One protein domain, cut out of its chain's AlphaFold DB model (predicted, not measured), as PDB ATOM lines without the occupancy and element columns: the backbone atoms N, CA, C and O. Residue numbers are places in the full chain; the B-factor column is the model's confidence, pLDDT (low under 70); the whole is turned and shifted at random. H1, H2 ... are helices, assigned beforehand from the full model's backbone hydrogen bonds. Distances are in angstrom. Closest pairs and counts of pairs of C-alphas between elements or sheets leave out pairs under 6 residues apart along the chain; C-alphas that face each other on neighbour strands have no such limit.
ATOM      1  N   PHE A 105     313.416 396.989 471.619       86.19
ATOM      2  CA  PHE A 105     312.315 396.538 472.465       86.19
ATOM      3  C   PHE A 105     310.938 396.840 471.857       86.19
ATOM      4  O   PHE A 105     310.087 395.956 471.776       86.19
ATOM      5  N   HIS A 106     310.717 398.071 471.385       84.44
ATOM      6  CA  HIS A 106     309.456 398.423 470.724       84.44
ATOM      7  C   HIS A 106     309.289 397.694 469.396       84.44
ATOM      8  O   HIS A 106     308.193 397.238 469.096       84.44
ATOM      9  N   THR A 107     310.375 397.525 468.643       86.94
ATOM     10  CA  THR A 107     310.375 396.747 467.404       86.94
ATOM     11  C   THR A 107     309.941 395.306 467.665       86.94
ATOM     12  O   THR A 107     309.039 394.810 466.997       86.94
ATOM     13  N   ALA A 108     310.505 394.655 468.685       90.00
ATOM     14  CA  ALA A 108     310.136 393.301 469.075       90.00
ATOM     15  C   ALA A 108     308.664 393.209 469.506       90.00
ATOM     16  O   ALA A 108     307.957 392.317 469.047       90.00
ATOM     17  N   MET A 109     308.169 394.151 470.318       91.06
ATOM     18  CA  MET A 109     306.745 394.198 470.685       91.06
ATOM     19  C   MET A 109     305.833 394.368 469.465       91.06
ATOM     20  O   MET A 109     304.832 393.666 469.361       91.06
ATOM     21  N   SER A 110     306.192 395.241 468.518       90.94
ATOM     22  CA  SER A 110     305.446 395.412 467.267       90.94
ATOM     23  C   SER A 110     305.425 394.130 466.436       90.94
ATOM     24  O   SER A 110     304.378 393.765 465.909       90.94
ATOM     25  N   PHE A 111     306.545 393.405 466.347       91.31
ATOM     26  CA  PHE A 111     306.582 392.107 465.671       91.31
ATOM     27  C   PHE A 111     305.681 391.074 466.352       91.31
ATOM     28  O   PHE A 111     304.913 390.405 465.663       91.31
ATOM     29  N   LEU A 112     305.714 390.977 467.685       93.06
ATOM     30  CA  LEU A 112     304.817 390.091 468.438       93.06
ATOM     31  C   LEU A 112     303.348 390.451 468.184       93.06
ATOM     32  O   LEU A 112     302.543 389.566 467.912       93.06
ATOM     33  N   ALA A 113     303.010 391.742 468.174       93.50
ATOM     34  CA  ALA A 113     301.663 392.217 467.871       93.50
ATOM     35  C   ALA A 113     301.213 391.849 466.447       93.50
ATOM     36  O   ALA A 113     300.060 391.484 466.236       93.50
ATOM     37  N   VAL A 114     302.114 391.928 465.461       93.94
ATOM     38  CA  VAL A 114     301.828 391.537 464.072       93.94
ATOM     39  C   VAL A 114     301.581 390.035 463.963       93.94
ATOM     40  O   VAL A 114     300.626 389.634 463.298       93.94
ATOM     41  N   ILE A 115     302.404 389.207 464.616       92.06
ATOM     42  CA  ILE A 115     302.206 387.749 464.640       92.06
ATOM     43  C   ILE A 115     300.877 387.429 465.327       92.06
ATOM     44  O   ILE A 115     300.044 386.747 464.738       92.06
ATOM     45  N   GLY A 116     300.643 387.982 466.520       92.88
ATOM     46  CA  GLY A 116     299.390 387.824 467.248       92.88
ATOM     47  C   GLY A 116     298.191 388.210 466.386       92.88
ATOM     48  O   GLY A 116     297.321 387.384 466.160       92.88
ATOM     49  N   LYS A 117     298.173 389.407 465.791       92.88
ATOM     50  CA  LYS A 117     297.067 389.854 464.927       92.88
ATOM     51  C   LYS A 117     296.851 388.966 463.698       92.88
ATOM     52  O   LYS A 117     295.716 388.796 463.275       92.88
ATOM     53  N   ARG A 118     297.920 388.436 463.100       90.88
ATOM     54  CA  ARG A 118     297.826 387.597 461.900       90.88
ATOM     55  C   ARG A 118     297.251 386.213 462.188       90.88
ATOM     56  O   ARG A 118     296.532 385.686 461.349       90.88
ATOM     57  N   PHE A 119     297.633 385.620 463.313       92.00
ATOM     58  CA  PHE A 119     297.329 384.224 463.621       92.00
ATOM     59  C   PHE A 119     296.229 384.055 464.676       92.00
ATOM     60  O   PHE A 119     295.773 382.934 464.870       92.00
ATOM     61  N   ARG A 120     295.786 385.138 465.335       92.12
ATOM     62  CA  ARG A 120     294.740 385.112 466.371       92.12
ATOM     63  C   ARG A 120     293.505 384.358 465.898       92.12
ATOM     64  O   ARG A 120     293.223 383.285 466.411       92.12
ATOM     65  N   ASP A 121     292.870 384.874 464.849       89.94
ATOM     66  CA  ASP A 121     291.626 384.322 464.300       89.94
ATOM     67  C   ASP A 121     291.866 383.063 463.446       89.94
ATOM     68  O   ASP A 121     290.933 382.489 462.895       89.94
ATOM     69  N   ALA A 122     293.127 382.639 463.310       91.12
ATOM     70  CA  ALA A 122     293.503 381.379 462.680       91.12
ATOM     71  C   ALA A 122     293.641 380.234 463.700       91.12
ATOM     72  O   ALA A 122     294.080 379.152 463.324       91.12
ATOM     73  N   GLY A 123     293.314 380.471 464.975       92.94
ATOM     74  CA  GLY A 123     293.371 379.470 466.041       92.94
ATOM     75  C   GLY A 123     294.602 379.563 466.942       92.94
ATOM     76  O   GLY A 123     294.779 378.720 467.814       92.94
ATOM     77  N   LEU A 124     295.477 380.568 466.784       93.56
ATOM     78  CA  LEU A 124     296.636 380.717 467.680       93.56
ATOM     79  C   LEU A 124     296.215 381.006 469.122       93.56
ATOM     80  O   LEU A 124     296.872 380.548 470.055       93.56
ATOM     81  N   GLU A 125     295.166 381.810 469.297       94.69
ATOM     82  CA  GLU A 125     294.623 382.114 470.620       94.69
ATOM     83  C   GLU A 125     294.016 380.877 471.262       94.69
ATOM     84  O   GLU A 125     294.387 380.549 472.390       94.69
ATOM     85  N   ASP A 126     293.205 380.150 470.503       95.25
ATOM     86  CA  ASP A 126     292.558 378.921 470.952       95.25
ATOM     87  C   ASP A 126     293.599 377.874 471.355       95.25
ATOM     88  O   ASP A 126     293.586 377.411 472.490       95.25
ATOM     89  N   VAL A 127     294.605 377.614 470.509       94.00
ATOM     90  CA  VAL A 127     295.693 376.671 470.823       94.00
ATOM     91  C   VAL A 127     296.422 377.062 472.107       94.00
ATOM     92  O   VAL A 127     296.737 376.195 472.916       94.00
ATOM     93  N   MET A 128     296.711 378.349 472.328       94.25
ATOM     94  CA  MET A 128     297.389 378.784 473.555       94.25
ATOM     95  C   MET A 128     296.511 378.652 474.805       94.25
ATOM     96  O   MET A 128     297.058 378.450 475.892       94.25
ATOM     97  N   ILE A 129     295.193 378.807 474.669       94.88
ATOM     98  CA  ILE A 129     294.240 378.686 475.776       94.88
ATOM     99  C   ILE A 129     293.984 377.214 476.099       94.88
ATOM    100  O   ILE A 129     294.133 376.810 477.245       94.88
ATOM    101  N   GLU A 130     293.667 376.403 475.093       95.56
ATOM    102  CA  GLU A 130     293.353 374.977 475.244       95.56
ATOM    103  C   GLU A 130     294.555 374.141 475.703       95.56
ATOM    104  O   GLU A 130     294.382 373.084 476.301       95.56
ATOM    105  N   SER A 131     295.780 374.617 475.457       94.19
ATOM    106  CA  SER A 131     297.016 373.995 475.959       94.19
ATOM    107  C   SER A 131     297.464 374.499 477.337       94.19
ATOM    108  O   SER A 131     298.584 374.202 477.755       94.19
ATOM    109  N   ASP A 132     296.646 375.304 478.027       94.31
ATOM    110  CA  ASP A 132     296.947 375.911 479.332       94.31
ATOM    111  C   ASP A 132     298.233 376.768 479.364       94.31
ATOM    112  O   ASP A 132     298.776 377.099 480.423       94.31
ATOM    113  N   ILE A 133     298.730 377.205 478.199       92.69
ATOM    114  CA  ILE A 133     299.850 378.153 478.113       92.69
ATOM    115  C   ILE A 133     299.385 379.549 478.552       92.69
ATOM    116  O   ILE A 133     300.157 380.315 479.146       92.69
ATOM    117  N   LEU A 134     298.133 379.899 478.241       92.81
ATOM    118  CA  LEU A 134     297.504 381.169 478.576       92.81
ATOM    119  C   LEU A 134     296.112 380.965 479.170       92.81
ATOM    120  O   LEU A 134     295.250 380.347 478.568       92.81
ATOM    121  N   ALA A 135     295.836 381.629 480.290       92.19
ATOM    122  CA  ALA A 135     294.457 381.824 480.722       92.19
ATOM    123  C   ALA A 135     293.730 382.789 479.767       92.19
ATOM    124  O   ALA A 135     294.322 383.774 479.313       92.19
ATOM    125  N   GLN A 136     292.427 382.587 479.555       92.06
ATOM    126  CA  GLN A 136     291.595 383.412 478.666       92.06
ATOM    127  C   GLN A 136     291.704 384.921 478.970       92.06
ATOM    128  O   GLN A 136     291.927 385.734 478.076       92.06
ATOM    129  N   GLY A 137     291.680 385.312 480.250       92.12
ATOM    130  CA  GLY A 137     291.842 386.718 480.662       92.12
ATOM    131  C   GLY A 137     293.223 387.324 480.362       92.12
ATOM    132  O   GLY A 137     293.414 388.535 480.446       92.12
ATOM    133  N   SER A 138     294.207 386.495 480.009       89.50
ATOM    134  CA  SER A 138     295.583 386.887 479.700       89.50
ATOM    135  C   SER A 138     295.910 386.888 478.204       89.50
ATOM    136  O   SER A 138     296.992 387.373 477.845       89.50
ATOM    137  N   ALA A 139     295.005 386.391 477.355       90.19
ATOM    138  CA  ALA A 139     295.223 386.208 475.923       90.19
ATOM    139  C   ALA A 139     295.444 387.533 475.185       90.19
ATOM    140  O   ALA A 139     296.451 387.703 474.497       90.19
ATOM    141  N   ASN A 140     294.591 388.532 475.437       91.44
ATOM    142  CA  ASN A 140     294.673 389.841 474.782       91.44
ATOM    143  C   ASN A 140     296.051 390.499 474.900       91.44
ATOM    144  O   ASN A 140     296.581 391.015 473.917       91.44
ATOM    145  N   GLY A 141     296.657 390.463 476.087       87.94
ATOM    146  CA  GLY A 141     297.957 391.090 476.300       87.94
ATOM    147  C   GLY A 141     299.140 390.296 475.732       87.94
ATOM    148  O   GLY A 141     300.189 390.887 475.469       87.94
ATOM    149  N   ALA A 142     298.983 388.984 475.515       90.19
ATOM    150  CA  ALA A 142     299.947 388.182 474.763       90.19
ATOM    151  C   ALA A 142     299.817 388.450 473.253       90.19
ATOM    152  O   ALA A 142     300.811 388.755 472.598       90.19
ATOM    153  N   MET A 143     298.587 388.452 472.728       93.12
ATOM    154  CA  MET A 143     298.297 388.675 471.307       93.12
ATOM    155  C   MET A 143     298.570 390.105 470.837       93.12
ATOM    156  O   MET A 143     298.816 390.328 469.655       93.12
ATOM    157  N   SER A 144     298.502 391.094 471.728       92.62
ATOM    158  CA  SER A 144     298.844 392.482 471.401       92.62
ATOM    159  C   SER A 144     300.347 392.768 471.459       92.62
ATOM    160  O   SER A 144     300.763 393.870 471.113       92.62
ATOM    161  N   GLY A 145     301.162 391.834 471.960       90.12
ATOM    162  CA  GLY A 145     302.594 392.043 472.187       90.12
ATOM    163  C   GLY A 145     302.937 393.017 473.327       90.12
ATOM    164  O   GLY A 145     304.120 393.212 473.611       90.12
ATOM    165  N   HIS A 146     301.950 393.611 474.014       89.12
ATOM    166  CA  HIS A 146     302.195 394.570 475.101       89.12
ATOM    167  C   HIS A 146     302.772 393.911 476.354       89.12
ATOM    168  O   HIS A 146     303.617 394.498 477.032       89.12
ATOM    169  N   HIS A 147     302.372 392.676 476.659       92.56
ATOM    170  CA  HIS A 147     303.015 391.893 477.708       92.56
ATOM    171  C   HIS A 147     304.201 391.125 477.131       92.56
ATOM    172  O   HIS A 147     304.140 389.909 476.977       92.56
ATOM    173  N   TYR A 148     305.288 391.844 476.835       91.25
ATOM    174  CA  TYR A 148     306.461 391.327 476.121       91.25
ATOM    175  C   TYR A 148     306.931 389.946 476.605       91.25
ATOM    176  O   TYR A 148     307.003 389.017 475.809       91.25
ATOM    177  N   ASN A 149     307.209 389.780 477.905       92.38
ATOM    178  CA  ASN A 149     307.725 388.511 478.437       92.38
ATOM    179  C   ASN A 149     306.740 387.353 478.231       92.38
ATOM    180  O   ASN A 149     307.147 386.241 477.897       92.38
ATOM    181  N   ARG A 150     305.442 387.625 478.409       93.00
ATOM    182  CA  ARG A 150     304.372 386.645 478.219       93.00
ATOM    183  C   ARG A 150     304.232 386.292 476.743       93.00
ATOM    184  O   ARG A 150     304.373 385.129 476.396       93.00
ATOM    185  N   ALA A 151     304.047 387.293 475.886       93.25
ATOM    186  CA  ALA A 151     303.948 387.124 474.441       93.25
ATOM    187  C   ALA A 151     305.151 386.345 473.886       93.25
ATOM    188  O   ALA A 151     304.984 385.349 473.188       93.25
ATOM    189  N   MET A 152     306.371 386.730 474.271       93.25
ATOM    190  CA  MET A 152     307.599 386.057 473.854       93.25
ATOM    191  C   MET A 152     307.632 384.587 474.286       93.25
ATOM    192  O   MET A 152     307.999 383.729 473.487       93.25
ATOM    193  N   ARG A 153     307.242 384.276 475.529       93.69
ATOM    194  CA  ARG A 153     307.154 382.888 476.007       93.69
ATOM    195  C   ARG A 153     306.159 382.084 475.168       93.69
ATOM    196  O   ARG A 153     306.524 381.024 474.674       93.69
ATOM    197  N   CYS A 154     304.946 382.596 474.977       92.94
ATOM    198  CA  CYS A 154     303.889 381.903 474.240       92.94
ATOM    199  C   CYS A 154     304.287 381.639 472.785       92.94
ATOM    200  O   CYS A 154     304.193 380.510 472.314       92.94
ATOM    201  N   HIS A 155     304.808 382.652 472.087       91.19
ATOM    202  CA  HIS A 155     305.251 382.493 470.704       91.19
ATOM    203  C   HIS A 155     306.436 381.528 470.569       91.19
ATOM    204  O   HIS A 155     306.479 380.784 469.595       91.19
ATOM    205  N   LYS A 156     307.370 381.493 471.532       92.94
ATOM    206  CA  LYS A 156     308.460 380.502 471.539       92.94
ATOM    207  C   LYS A 156     307.936 379.076 471.687       92.94
ATOM    208  O   LYS A 156     308.375 378.211 470.940       92.94
ATOM    209  N   LEU A 157     307.005 378.850 472.616       93.94
ATOM    210  CA  LEU A 157     306.402 377.532 472.834       93.94
ATOM    211  C   LEU A 157     305.651 377.053 471.591       93.94
ATOM    212  O   LEU A 157     305.880 375.940 471.134       93.94
ATOM    213  N   VAL A 158     304.828 377.915 470.991       92.31
ATOM    214  CA  VAL A 158     304.106 377.556 469.764       92.31
ATOM    215  C   VAL A 158     305.069 377.325 468.601       92.31
ATOM    216  O   VAL A 158     304.915 376.353 467.872       92.31
ATOM    217  N   ALA A 159     306.084 378.173 468.417       91.69
ATOM    218  CA  ALA A 159     307.061 377.981 467.346       91.69
ATOM    219  C   ALA A 159     307.798 376.637 467.466       91.69
ATOM    220  O   ALA A 159     308.051 375.985 466.453       91.69
ATOM    221  N   GLU A 160     308.117 376.226 468.694       93.56
ATOM    222  CA  GLU A 160     308.752 374.947 468.999       93.56
ATOM    223  C   GLU A 160     307.811 373.767 468.725       93.56
ATOM    224  O   GLU A 160     308.174 372.873 467.960       93.56
ATOM    225  N   ALA A 161     306.569 373.828 469.216       92.69
ATOM    226  CA  ALA A 161     305.561 372.798 468.976       92.69
ATOM    227  C   ALA A 161     305.286 372.614 467.474       92.69
ATOM    228  O   ALA A 161     305.308 371.498 466.958       92.69
ATOM    229  N   MET A 162     305.131 373.717 466.737       90.94
ATOM    230  CA  MET A 162     304.947 373.688 465.284       90.94
ATOM    231  C   MET A 162     306.165 373.112 464.556       90.94
ATOM    232  O   MET A 162     306.014 372.444 463.535       90.94
TER     233      MET A 162
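Overview. This is residues 105 to 162 of the 255 residues of an uncharacterized protein of Stichopus japonicus (UniProt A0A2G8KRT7). The two longer helices, H1 and H4, meet near their beginnings and spread as a V, and H3 of the short helical hairpin H2-H3 packs on both. The 58 printed residues include four named helices, H1 to H4 in order, and no named strand: all helix. The whole is compact, radius of gyration of the C-alphas 10.0 A, spanning 29 by 24 by 19 A.

Arrangement. H1, residues 105 to 122, touches H4, residues 148 to 162, with residues 109 to 112 alone, at a steep tilt of 50 degrees; the closest C-alphas, Met 109 and Tyr 148, are 6.2 A apart. H2, residues 124 to 130, and H3, residues 136 to 143, form a hairpin at 28 degrees, a shallow tilt; the closest C-alphas, Ile 129 and Gln 136, are 6.1 A apart. Every O i to N i+4 pair is within hydrogen-bond range in H2 and H4, 12 of 14 in H1 and 2 of 4 in H3.

Along the chain. H1 begins at C-alpha 105 (312.315, 396.538, 472.465) and measures 26.1 A; H2 10.0 A; H3 11.3 A; H4 20.8 A, ending at C-alpha 162 (304.947, 373.688, 465.284).

Size, cuts and confidence. The printed part has no cut; no printed residue is under 70.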